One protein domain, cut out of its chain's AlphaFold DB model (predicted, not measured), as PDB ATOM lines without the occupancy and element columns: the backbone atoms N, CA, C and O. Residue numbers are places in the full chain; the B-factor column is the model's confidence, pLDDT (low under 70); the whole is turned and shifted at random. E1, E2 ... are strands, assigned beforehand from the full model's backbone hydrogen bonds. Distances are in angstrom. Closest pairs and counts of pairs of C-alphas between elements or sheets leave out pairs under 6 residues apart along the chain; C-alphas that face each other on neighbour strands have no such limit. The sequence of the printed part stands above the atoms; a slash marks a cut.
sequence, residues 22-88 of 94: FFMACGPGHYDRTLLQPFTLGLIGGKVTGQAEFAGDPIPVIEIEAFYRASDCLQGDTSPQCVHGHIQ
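This is residues 22 to 88 of the 94 residues of an uncharacterized protein of Comamonas suwonensis (UniProt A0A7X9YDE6). The domain is a long two-stranded hairpin, E2 and E3, sharply bent along its length, with two short strands, E1 and E4, added beside different parts of E3. The long loop of residues 70 to 84 makes one end of the elongated shape and the tight turn from E2 to E3 the other. The printed part has 67 residues, with no named helix and four named strands, which follow one another along the chain from E1 to E4; they form one branched, mixed sheet in which E3 has E1 as its parallel neighbour and E2 and E4 as its antiparallel neighbours, and the class is all strand, though under half of the residues, 33 of the 67, are in named elements. It is loose, with a radius of gyration of the C-alphas of 13.8 A and spans of 42 by 22 by 18 A.

Start at E3, residues 57 to 69, which bends by 96 degrees at residue 65. On one side of it find its antiparallel neighbour E2, residues 42 to 54, which bends by 108 degrees at residue 50; N 43 and O 68 are 2.8 A apart, within hydrogen-bond range. On the other side, E1, residues 22 to 25, is parallel to E3, with N 24 and O 60 within hydrogen-bond range at 2.9 A. On that same side E4, residues 85 to 87, is antiparallel, with N 87 and O 67 within range at 2.8 A; E3 and E4 form a hairpin. E2, E3 and E4 make a meander, each strand the antiparallel neighbour of the one before. E1 and E4 are apart.

Find C-alpha 22 at (-34.158, 28.362, 21.698), where E1 begins its 9.9 A. E2 is 20.8 A long. E3 runs 26.7 A from C-alpha 57 at (-28.269, 27.134, 28.472). E4, 6.4 A, ends at C-alpha 87, (-45.510, 38.859, 9.481).

The C-alphas of Gly 56 and Gly 76 are the two farthest apart, 44.1 A. The printed part has no cut; the links E1 to E2 and E3 to E4 are long. The sheet is strongly twisted. Mean pLDDT of the printed part is 79.4, and residues 27 to 29 and 38 to 39 are under 70.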
ATOM      1  N   PHE A  22     -33.534  27.200  21.073       74.94
ATOM      2  CA  PHE A  22     -34.158  28.362  21.698       74.94
ATOM      3  C   PHE A  22     -33.418  29.655  21.352       74.94
ATOM      4  O   PHE A  22     -32.196  29.672  21.254       74.94
ATOM      5  N   PHE A  23     -34.153  30.758  21.223       76.88
ATOM      6  CA  PHE A  23     -33.582  32.099  21.104       76.88
ATOM      7  C   PHE A  23     -34.482  33.141  21.768       76.88
ATOM      8  O   PHE A  23     -35.671  32.911  22.012       76.88
ATOM      9  N   MET A  24     -33.908  34.314  22.027       78.38
ATOM     10  CA  MET A  24     -34.629  35.485  22.508       78.38
ATOM     11  C   MET A  24     -34.793  36.496  21.371       78.38
ATOM     12  O   MET A  24     -33.814  37.035  20.863       78.38
ATOM     13  N   ALA A  25     -36.034  36.780  20.980       77.69
ATOM     14  CA  ALA A  25     -36.341  37.855  20.040       77.69
ATOM     15  C   ALA A  25     -36.372  39.212  20.764       77.69
ATOM     16  O   ALA A  25     -37.144  39.369  21.713       77.69
ATOM     17  N   CYS A  26     -35.603  40.198  20.295       75.19
ATOM     18  CA  CYS A  26     -35.640  41.578  20.813       75.19
ATOM     19  C   CYS A  26     -36.186  42.612  19.808       75.19
ATOM     20  O   CYS A  26     -36.191  43.805  20.104       75.19
ATOM     21  N   GLY A  27     -36.670  42.164  18.640       65.31
ATOM     22  CA  GLY A  27     -37.205  43.046  17.598       65.31
ATOM     23  C   GLY A  27     -38.370  43.934  18.085       65.31
ATOM     24  O   GLY A  27     -39.117  43.544  18.988       65.31
ATOM     25  N   PRO A  28     -38.550  45.132  17.501       54.97
ATOM     26  CA  PRO A  28     -39.552  46.090  17.954       54.97
ATOM     27  C   PRO A  28     -40.988  45.631  17.648       54.97
ATOM     28  O   PRO A  28     -41.309  45.262  16.524       54.97
ATOM     29  N   GLY A  29     -41.883  45.750  18.635       63.34
ATOM     30  CA  GLY A  29     -43.338  45.626  18.454       63.34
ATOM     31  C   GLY A  29     -43.957  44.318  18.962       63.34
ATOM     32  O   GLY A  29     -43.272  43.388  19.376       63.34
ATOM     33  N   HIS A  30     -45.290  44.270  18.992       71.50
ATOM     34  CA  HIS A  30     -46.043  43.075  19.380       71.50
ATOM     35  C   HIS A  30     -46.463  42.312  18.130       71.50
ATOM     36  O   HIS A  30     -47.039  42.906  17.234       71.50
ATOM     37  N   TYR A  31     -46.230  41.008  18.066       75.06
ATOM     38  CA  TYR A  31     -46.749  40.185  16.973       75.06
ATOM     39  C   TYR A  31     -48.152  39.662  17.295       75.06
ATOM     40  O   TYR A  31     -48.483  39.448  18.467       75.06
ATOM     41  N   ASP A  32     -48.964  39.433  16.261       76.19
ATOM     42  CA  ASP A  32     -50.274  38.801  16.415       76.19
ATOM     43  C   ASP A  32     -50.111  37.368  16.950       76.19
ATOM     44  O   ASP A  32     -49.528  36.490  16.307       76.19
ATOM     45  N   ARG A  33     -50.633  37.133  18.156       73.81
ATOM     46  CA  ARG A  33     -50.541  35.841  18.851       73.81
ATOM     47  C   ARG A  33     -51.379  34.747  18.198       73.81
ATOM     48  O   ARG A  33     -51.130  33.577  18.463       73.81
ATOM     49  N   THR A  34     -52.362  35.103  17.374       74.75
ATOM     50  CA  THR A  34     -53.139  34.124  16.606       74.75
ATOM     51  C   THR A  34     -52.330  33.560  15.440       74.75
ATOM     52  O   THR A  34     -52.493  32.389  15.110       74.75
ATOM     53  N   LEU A  35     -51.409  34.356  14.882       71.81
ATOM     54  CA  LEU A  35     -50.528  33.955  13.782       71.81
ATOM     55  C   LEU A  35     -49.226  33.299  14.263       71.81
ATOM     56  O   LEU A  35     -48.663  32.489  13.534       71.81
ATOM     57  N   LEU A  36     -48.754  33.631  15.472       75.19
ATOM     58  CA  LEU A  36     -47.539  33.075  16.090       75.19
ATOM     59  C   LEU A  36     -47.852  32.271  17.360       75.19
ATOM     60  O   LEU A  36     -47.388  32.590  18.459       75.19
ATOM     61  N   GLN A  37     -48.657  31.222  17.215       70.50
ATOM     62  CA  GLN A  37     -48.895  30.259  18.291       70.50
ATOM     63  C   GLN A  37     -47.655  29.374  18.525       70.50
ATOM     64  O   GLN A  37     -46.813  29.248  17.627       70.50
ATOM     65  N   PRO A  38     -47.516  28.733  19.703       68.25
ATOM     66  CA  PRO A  38     -46.494  27.710  19.910       68.25
ATOM     67  C   PRO A  38     -46.475  26.689  18.761       68.25
ATOM     68  O   PRO A  38     -47.529  26.312  18.259       68.25
ATOM     69  N   PHE A  39     -45.278  26.258  18.351       66.31
ATOM     70  CA  PHE A  39     -45.051  25.316  17.238       66.31
ATOM     71  C   PHE A  39     -45.416  25.826  15.830       66.31
ATOM     72  O   PHE A  39     -45.430  25.044  14.882       66.31
ATOM     73  N   THR A  40     -45.656  27.131  15.654       73.38
ATOM     74  CA  THR A  40     -45.785  27.726  14.313       73.38
ATOM     75  C   THR A  40     -44.461  27.635  13.559       73.38
ATOM     76  O   THR A  40     -43.431  28.110  14.041       73.38
ATOM     77  N   LEU A  41     -44.500  27.080  12.347       74.19
ATOM     78  CA  LEU A  41     -43.348  27.031  11.458       74.19
ATOM     79  C   LEU A  41     -43.113  28.403  10.811       74.19
ATOM     80  O   LEU A  41     -43.973  28.931  10.098       74.19
ATOM     81  N   GLY A  42     -41.937  28.981  11.042       77.31
ATOM     82  CA  GLY A  42     -41.568  30.278  10.489       77.31
ATOM     83  C   GLY A  42     -40.093  30.366  10.125       77.31
ATOM     84  O   GLY A  42     -39.262  29.626  10.649       77.31
ATOM     85  N   LEU A  43     -39.780  31.288   9.218       76.12
ATOM     86  CA  LEU A  43     -38.426  31.699   8.881       76.12
ATOM     87  C   LEU A  43     -38.186  33.095   9.444       76.12
ATOM     88  O   LEU A  43     -39.012  33.994   9.281       76.12
ATOM     89  N   ILE A  44     -37.042  33.276  10.092       76.94
ATOM     90  CA  ILE A  44     -36.654  34.541  10.710       76.94
ATOM     91  C   ILE A  44     -35.421  35.057   9.982       76.94
ATOM     92  O   ILE A  44     -34.400  34.378   9.923       76.94
ATOM     93  N   GLY A  45     -35.531  36.259   9.426       75.81
ATOM     94  CA  GLY A  45     -34.396  37.052   8.974       75.81
ATOM     95  C   GLY A  45     -34.029  38.061  10.056       75.81
ATOM     96  O   GLY A  45     -34.896  38.775  10.565       75.81
ATOM     97  N   GLY A  46     -32.758  38.120  10.432       78.44
ATOM     98  CA  GLY A  46     -32.301  39.023  11.480       78.44
ATOM     99  C   GLY A  46     -30.812  38.907  11.757       78.44
ATOM    100  O   GLY A  46     -30.081  38.215  11.045       78.44
ATOM    101  N   LYS A  47     -30.372  39.585  12.816       81.12
ATOM    102  CA  LYS A  47     -28.977  39.603  13.267       81.12
ATOM    103  C   LYS A  47     -28.877  39.121  14.704       81.12
ATOM    104  O   LYS A  47     -29.684  39.500  15.548       81.12
ATOM    105  N   VAL A  48     -27.859  38.313  14.994       84.12
ATOM    106  CA  VAL A  48     -27.496  37.984  16.376       84.12
ATOM    107  C   VAL A  48     -26.836  39.216  16.991       84.12
ATOM    108  O   VAL A  48     -25.794  39.661  16.515       84.12
ATOM    109  N   THR A  49     -27.444  39.776  18.032       86.69
ATOM    110  CA  THR A  49     -26.967  40.997  18.702       86.69
ATOM    111  C   THR A  49     -26.349  40.723  20.067       86.69
ATOM    112  O   THR A  49     -25.782  41.625  20.679       86.69
ATOM    113  N   GLY A  50     -26.455  39.493  20.567       88.31
ATOM    114  CA  GLY A  50     -25.897  39.111  21.855       88.31
ATOM    115  C   GLY A  50     -26.264  37.694  22.266       88.31
ATOM    116  O   GLY A  50     -26.715  36.883  21.455       88.31
ATOM    117  N   GLN A  51     -26.077  37.421  23.552       89.88
ATOM    118  CA  GLN A  51     -26.402  36.152  24.196       89.88
ATOM    119  C   GLN A  51     -27.200  36.412  25.477       89.88
ATOM    120  O   GLN A  51     -27.021  37.438  26.135       89.88
ATOM    121  N   ALA A  52     -28.087  35.481  25.809       87.69
ATOM    122  CA  ALA A  52     -28.857  35.430  27.044       87.69
ATOM    123  C   ALA A  52     -28.803  34.004  27.615       87.69
ATOM    124  O   ALA A  52     -28.301  33.093  26.964       87.69
ATOM    125  N   GLU A  53     -29.330  33.806  28.819       90.69
ATOM    126  CA  GLU A  53     -29.440  32.486  29.443       90.69
ATOM    127  C   GLU A  53     -30.913  32.065  29.511       90.69
ATOM    128  O   GLU A  53     -31.780  32.860  29.892       90.69
ATOM    129  N   PHE A  54     -31.211  30.821  29.139       82.06
ATOM    130  CA  PHE A  54     -32.535  30.225  29.280       82.06
ATOM    131  C   PHE A  54     -32.407  28.781  29.753       82.06
ATOM    132  O   PHE A  54     -31.755  27.970  29.107       82.06
ATOM    133  N   ALA A  55     -33.038  28.467  30.887       85.56
ATOM    134  CA  ALA A  55     -32.957  27.150  31.525       85.56
ATOM    135  C   ALA A  55     -31.512  26.659  31.795       85.56
ATOM    136  O   ALA A  55     -31.276  25.457  31.846       85.56
ATOM    137  N   GLY A  56     -30.565  27.582  32.005       87.06
ATOM    138  CA  GLY A  56     -29.145  27.280  32.220       87.06
ATOM    139  C   GLY A  56     -28.315  27.165  30.937       87.06
ATOM    140  O   GLY A  56     -27.091  27.103  31.023       87.06
ATOM    141  N   ASP A  57     -28.951  27.193  29.763       85.19
ATOM    142  CA  ASP A  57     -28.269  27.134  28.472       85.19
ATOM    143  C   ASP A  57     -28.099  28.536  27.860       85.19
ATOM    144  O   ASP A  57     -29.020  29.365  27.923       85.19
ATOM    145  N   PRO A  58     -26.944  28.834  27.233       86.56
ATOM    146  CA  PRO A  58     -26.760  30.071  26.491       86.56
ATOM    147  C   PRO A  58     -27.592  30.043  25.205       86.56
ATOM    148  O   PRO A  58     -27.465  29.140  24.379       86.56
ATOM    149  N   ILE A  59     -28.409  31.074  25.007       85.44
ATOM    150  CA  ILE A  59     -29.247  31.255  23.821       85.44
ATOM    151  C   ILE A  59     -28.907  32.575  23.116       85.44
ATOM    152  O   ILE A  59     -28.576  33.564  23.777       85.44
ATOM    153  N   PRO A  60     -28.986  32.651  21.778       84.88
ATOM    154  CA  PRO A  60     -28.743  33.896  21.068       84.88
ATOM    155  C   PRO A  60     -29.889  34.890  21.273       84.88
ATOM    156  O   PRO A  60     -31.069  34.530  21.331       84.88
ATOM    157  N   VAL A  61     -29.526  36.169  21.333       84.75
ATOM    158  CA  VAL A  61     -30.467  37.284  21.209       84.75
ATOM    159  C   VAL A  61     -30.474  37.713  19.749       84.75
ATOM    160  O   VAL A  61     -29.428  38.078  19.209       84.75
ATOM    161  N   ILE A  62     -31.640  37.647  19.108       81.94
ATOM    162  CA  ILE A  62     -31.817  37.963  17.690       81.94
ATOM    163  C   ILE A  62     -32.670  39.223  17.554       81.94
ATOM    164  O   ILE A  62     -33.832  39.267  17.977       81.94
ATOM    165  N   GLU A  63     -32.100  40.234  16.903       82.75
ATOM    166  CA  GLU A  63     -32.847  41.362  16.365       82.75
ATOM    167  C   GLU A  63     -33.533  40.906  15.074       82.75
ATOM    168  O   GLU A  63     -32.886  40.661  14.053       82.75
ATOM    169  N   ILE A  64     -34.852  40.720  15.151       79.25
ATOM    170  CA  ILE A  64     -35.667  40.271  14.020       79.25
ATOM    171  C   ILE A  64     -35.915  41.456  13.087       79.25
ATOM    172  O   ILE A  64     -36.570  42.422  13.476       79.25
ATOM    173  N   GLU A  65     -35.443  41.337  11.849       79.19
ATOM    174  CA  GLU A  65     -35.685  42.301  10.769       79.19
ATOM    175  C   GLU A  65     -36.885  41.874   9.907       79.19
ATOM    176  O   GLU A  65     -37.624  42.712   9.391       79.19
ATOM    177  N   ALA A  66     -37.108  40.563   9.766       78.62
ATOM    178  CA  ALA A  66     -38.236  39.999   9.042       78.62
ATOM    179  C   ALA A  66     -38.672  38.659   9.645       78.62
ATOM    180  O   ALA A  66     -37.847  37.809   9.973       78.62
ATOM    181  N   PHE A  67     -39.982  38.437   9.714       80.94
ATOM    182  CA  PHE A  67     -40.566  37.142  10.047       80.94
ATOM    183  C   PHE A  67     -41.431  36.670   8.879       80.94
ATOM    184  O   PHE A  67     -42.256  37.434   8.380       80.94
ATOM    185  N   TYR A  68     -41.270  35.426   8.440       83.56
ATOM    186  CA  TYR A  68     -42.083  34.809   7.395       83.56
ATOM    187  C   TYR A  68     -42.760  33.552   7.939       83.56
ATOM    188  O   TYR A  68     -42.091  32.623   8.384       83.56
ATOM    189  N   ARG A  69     -44.092  33.503   7.891       84.31
ATOM    190  CA  ARG A  69     -44.873  32.326   8.279       84.31
ATOM    191  C   ARG A  69     -45.001  31.376   7.093       84.31
ATOM    192  O   ARG A  69     -45.474  31.782   6.029       84.31
ATOM    193  N   ALA A  70     -44.607  30.120   7.287       81.94
ATOM    194  CA  ALA A  70     -44.852  29.060   6.317       81.94
ATOM    195  C   ALA A  70     -46.279  28.505   6.476       81.94
ATOM    196  O   ALA A  70     -46.839  28.516   7.571       81.94
ATOM    197  N   SER A  71     -46.854  28.004   5.384       82.25
ATOM    198  CA  SER A  71     -48.082  27.208   5.394       82.25
ATOM    199  C   SER A  71     -47.935  26.062   4.404       82.25
ATOM    200  O   SER A  71     -47.353  26.234   3.334       82.25
ATOM    201  N   ASP A  72     -48.447  24.901   4.788       81.06
ATOM    202  CA  ASP A  72     -48.578  23.685   3.989       81.06
ATOM    203  C   ASP A  72     -50.004  23.494   3.439       81.06
ATOM    204  O   ASP A  72     -50.298  22.473   2.817       81.06
ATOM    205  N   CYS A  73     -50.896  24.470   3.647       85.25
ATOM    206  CA  CYS A  73     -52.256  24.421   3.133       85.25
ATOM    207  C   CYS A  73     -52.303  24.466   1.599       85.25
ATOM    208  O   CYS A  73     -51.404  24.967   0.919       85.25
ATOM    209  N   LEU A  74     -53.418  23.981   1.049       85.81
ATOM    210  CA  LEU A  74     -53.689  24.043  -0.383       85.81
ATOM    211  C   LEU A  74     -53.899  25.488  -0.853       85.81
ATOM    212  O   LEU A  74     -54.421  26.340  -0.131       85.81
ATOM    213  N   GLN A  75     -53.532  25.749  -2.110       81.81
ATOM    214  CA  GLN A  75     -53.731  27.050  -2.737       81.81
ATOM    215  C   GLN A  75     -55.215  27.451  -2.702       81.81
ATOM    216  O   GLN A  75     -56.075  26.711  -3.174       81.81
ATOM    217  N   GLY A  76     -55.498  28.647  -2.178       82.31
ATOM    218  CA  GLY A  76     -56.854  29.193  -2.078       82.31
ATOM    219  C   GLY A  76     -57.577  28.902  -0.759       82.31
ATOM    220  O   GLY A  76     -58.669  29.429  -0.572       82.31
ATOM    221  N   ASP A  77     -56.988  28.131   0.163       85.69
ATOM    222  CA  ASP A  77     -57.523  28.007   1.523       85.69
ATOM    223  C   ASP A  77     -57.305  29.314   2.300       85.69
ATOM    224  O   ASP A  77     -56.175  29.759   2.516       85.69
ATOM    225  N   THR A  78     -58.404  29.947   2.707       81.25
ATOM    226  CA  THR A  78     -58.398  31.226   3.427       81.25
ATOM    227  C   THR A  78     -58.589  31.067   4.932       81.25
ATOM    228  O   THR A  78     -58.839  32.054   5.628       81.25
ATOM    229  N   SER A  79     -58.529  29.843   5.459       82.56
ATOM    230  CA  SER A  79     -58.651  29.603   6.894       82.56
ATOM    231  C   SER A  79     -57.502  30.293   7.656       82.56
ATOM    232  O   SER A  79     -56.387  30.366   7.136       82.56
ATOM    233  N   PRO A  80     -57.703  30.783   8.896       77.69
ATOM    234  CA  PRO A  80     -56.667  31.521   9.636       77.69
ATOM    235  C   PRO A  80     -55.329  30.770   9.776       77.69
ATOM    236  O   PRO A  80     -54.244  31.353   9.685       77.69
ATOM    237  N   GLN A  81     -55.383  29.446   9.926       76.25
ATOM    238  CA  GLN A  81     -54.203  28.587   9.983       76.25
ATOM    239  C   GLN A  81     -53.432  28.510   8.655       76.25
ATOM    240  O   GLN A  81     -52.249  28.186   8.680       76.25
ATOM    241  N   CYS A  82     -54.048  28.877   7.534       83.12
ATOM    242  CA  CYS A  82     -53.449  28.852   6.201       83.12
ATOM    243  C   CYS A  82     -52.838  30.194   5.774       83.12
ATOM    244  O   CYS A  82     -52.226  30.291   4.713       83.12
ATOM    245  N   VAL A  83     -52.945  31.233   6.611       82.19
ATOM    246  CA  VAL A  83     -52.276  32.517   6.361       82.19
ATOM    247  C   VAL A  83     -50.758  32.305   6.311       82.19
ATOM    248  O   VAL A  83     -50.148  31.895   7.295       82.19
ATOM    249  N   HIS A  84     -50.127  32.635   5.190       85.81
ATOM    250  CA  HIS A  84     -48.676  32.577   5.014       85.81
ATOM    251  C   HIS A  84     -48.139  33.927   4.544       85.81
ATOM    252  O   HIS A  84     -48.894  34.779   4.075       85.81
ATOM    253  N   GLY A  85     -46.827  34.123   4.647       83.88
ATOM    254  CA  GLY A  85     -46.184  35.352   4.187       83.88
ATOM    255  C   GLY A  85     -45.461  36.123   5.283       83.88
ATOM    256  O   GLY A  85     -45.243  35.632   6.391       83.88
ATOM    257  N   HIS A  86     -45.074  37.356   4.952       84.12
ATOM    258  CA  HIS A  86     -44.401  38.252   5.885       84.12
ATOM    259  C   HIS A  86     -45.327  38.647   7.035       84.12
ATOM    260  O   HIS A  86     -46.396  39.216   6.823       84.12
ATOM    261  N   ILE A  87     -44.869  38.401   8.258       81.06
ATOM    262  CA  ILE A  87     -45.510  38.859   9.481       81.06
ATOM    263  C   ILE A  87     -44.778  40.115   9.940       81.06
ATOM    264  O   ILE A  87     -43.584  40.093  10.232       81.06
ATOM    265  N   GLN A  88     -45.513  41.220   9.985       75.00
ATOM    266  CA  GLN A  88     -45.024  42.484  10.520       75.00
ATOM    267  C   GLN A  88     -45.433  42.604  11.993       75.00
ATOM    268  O   GLN A  88     -46.511  42.126  12.365       75.00
TER     269      GLN A  88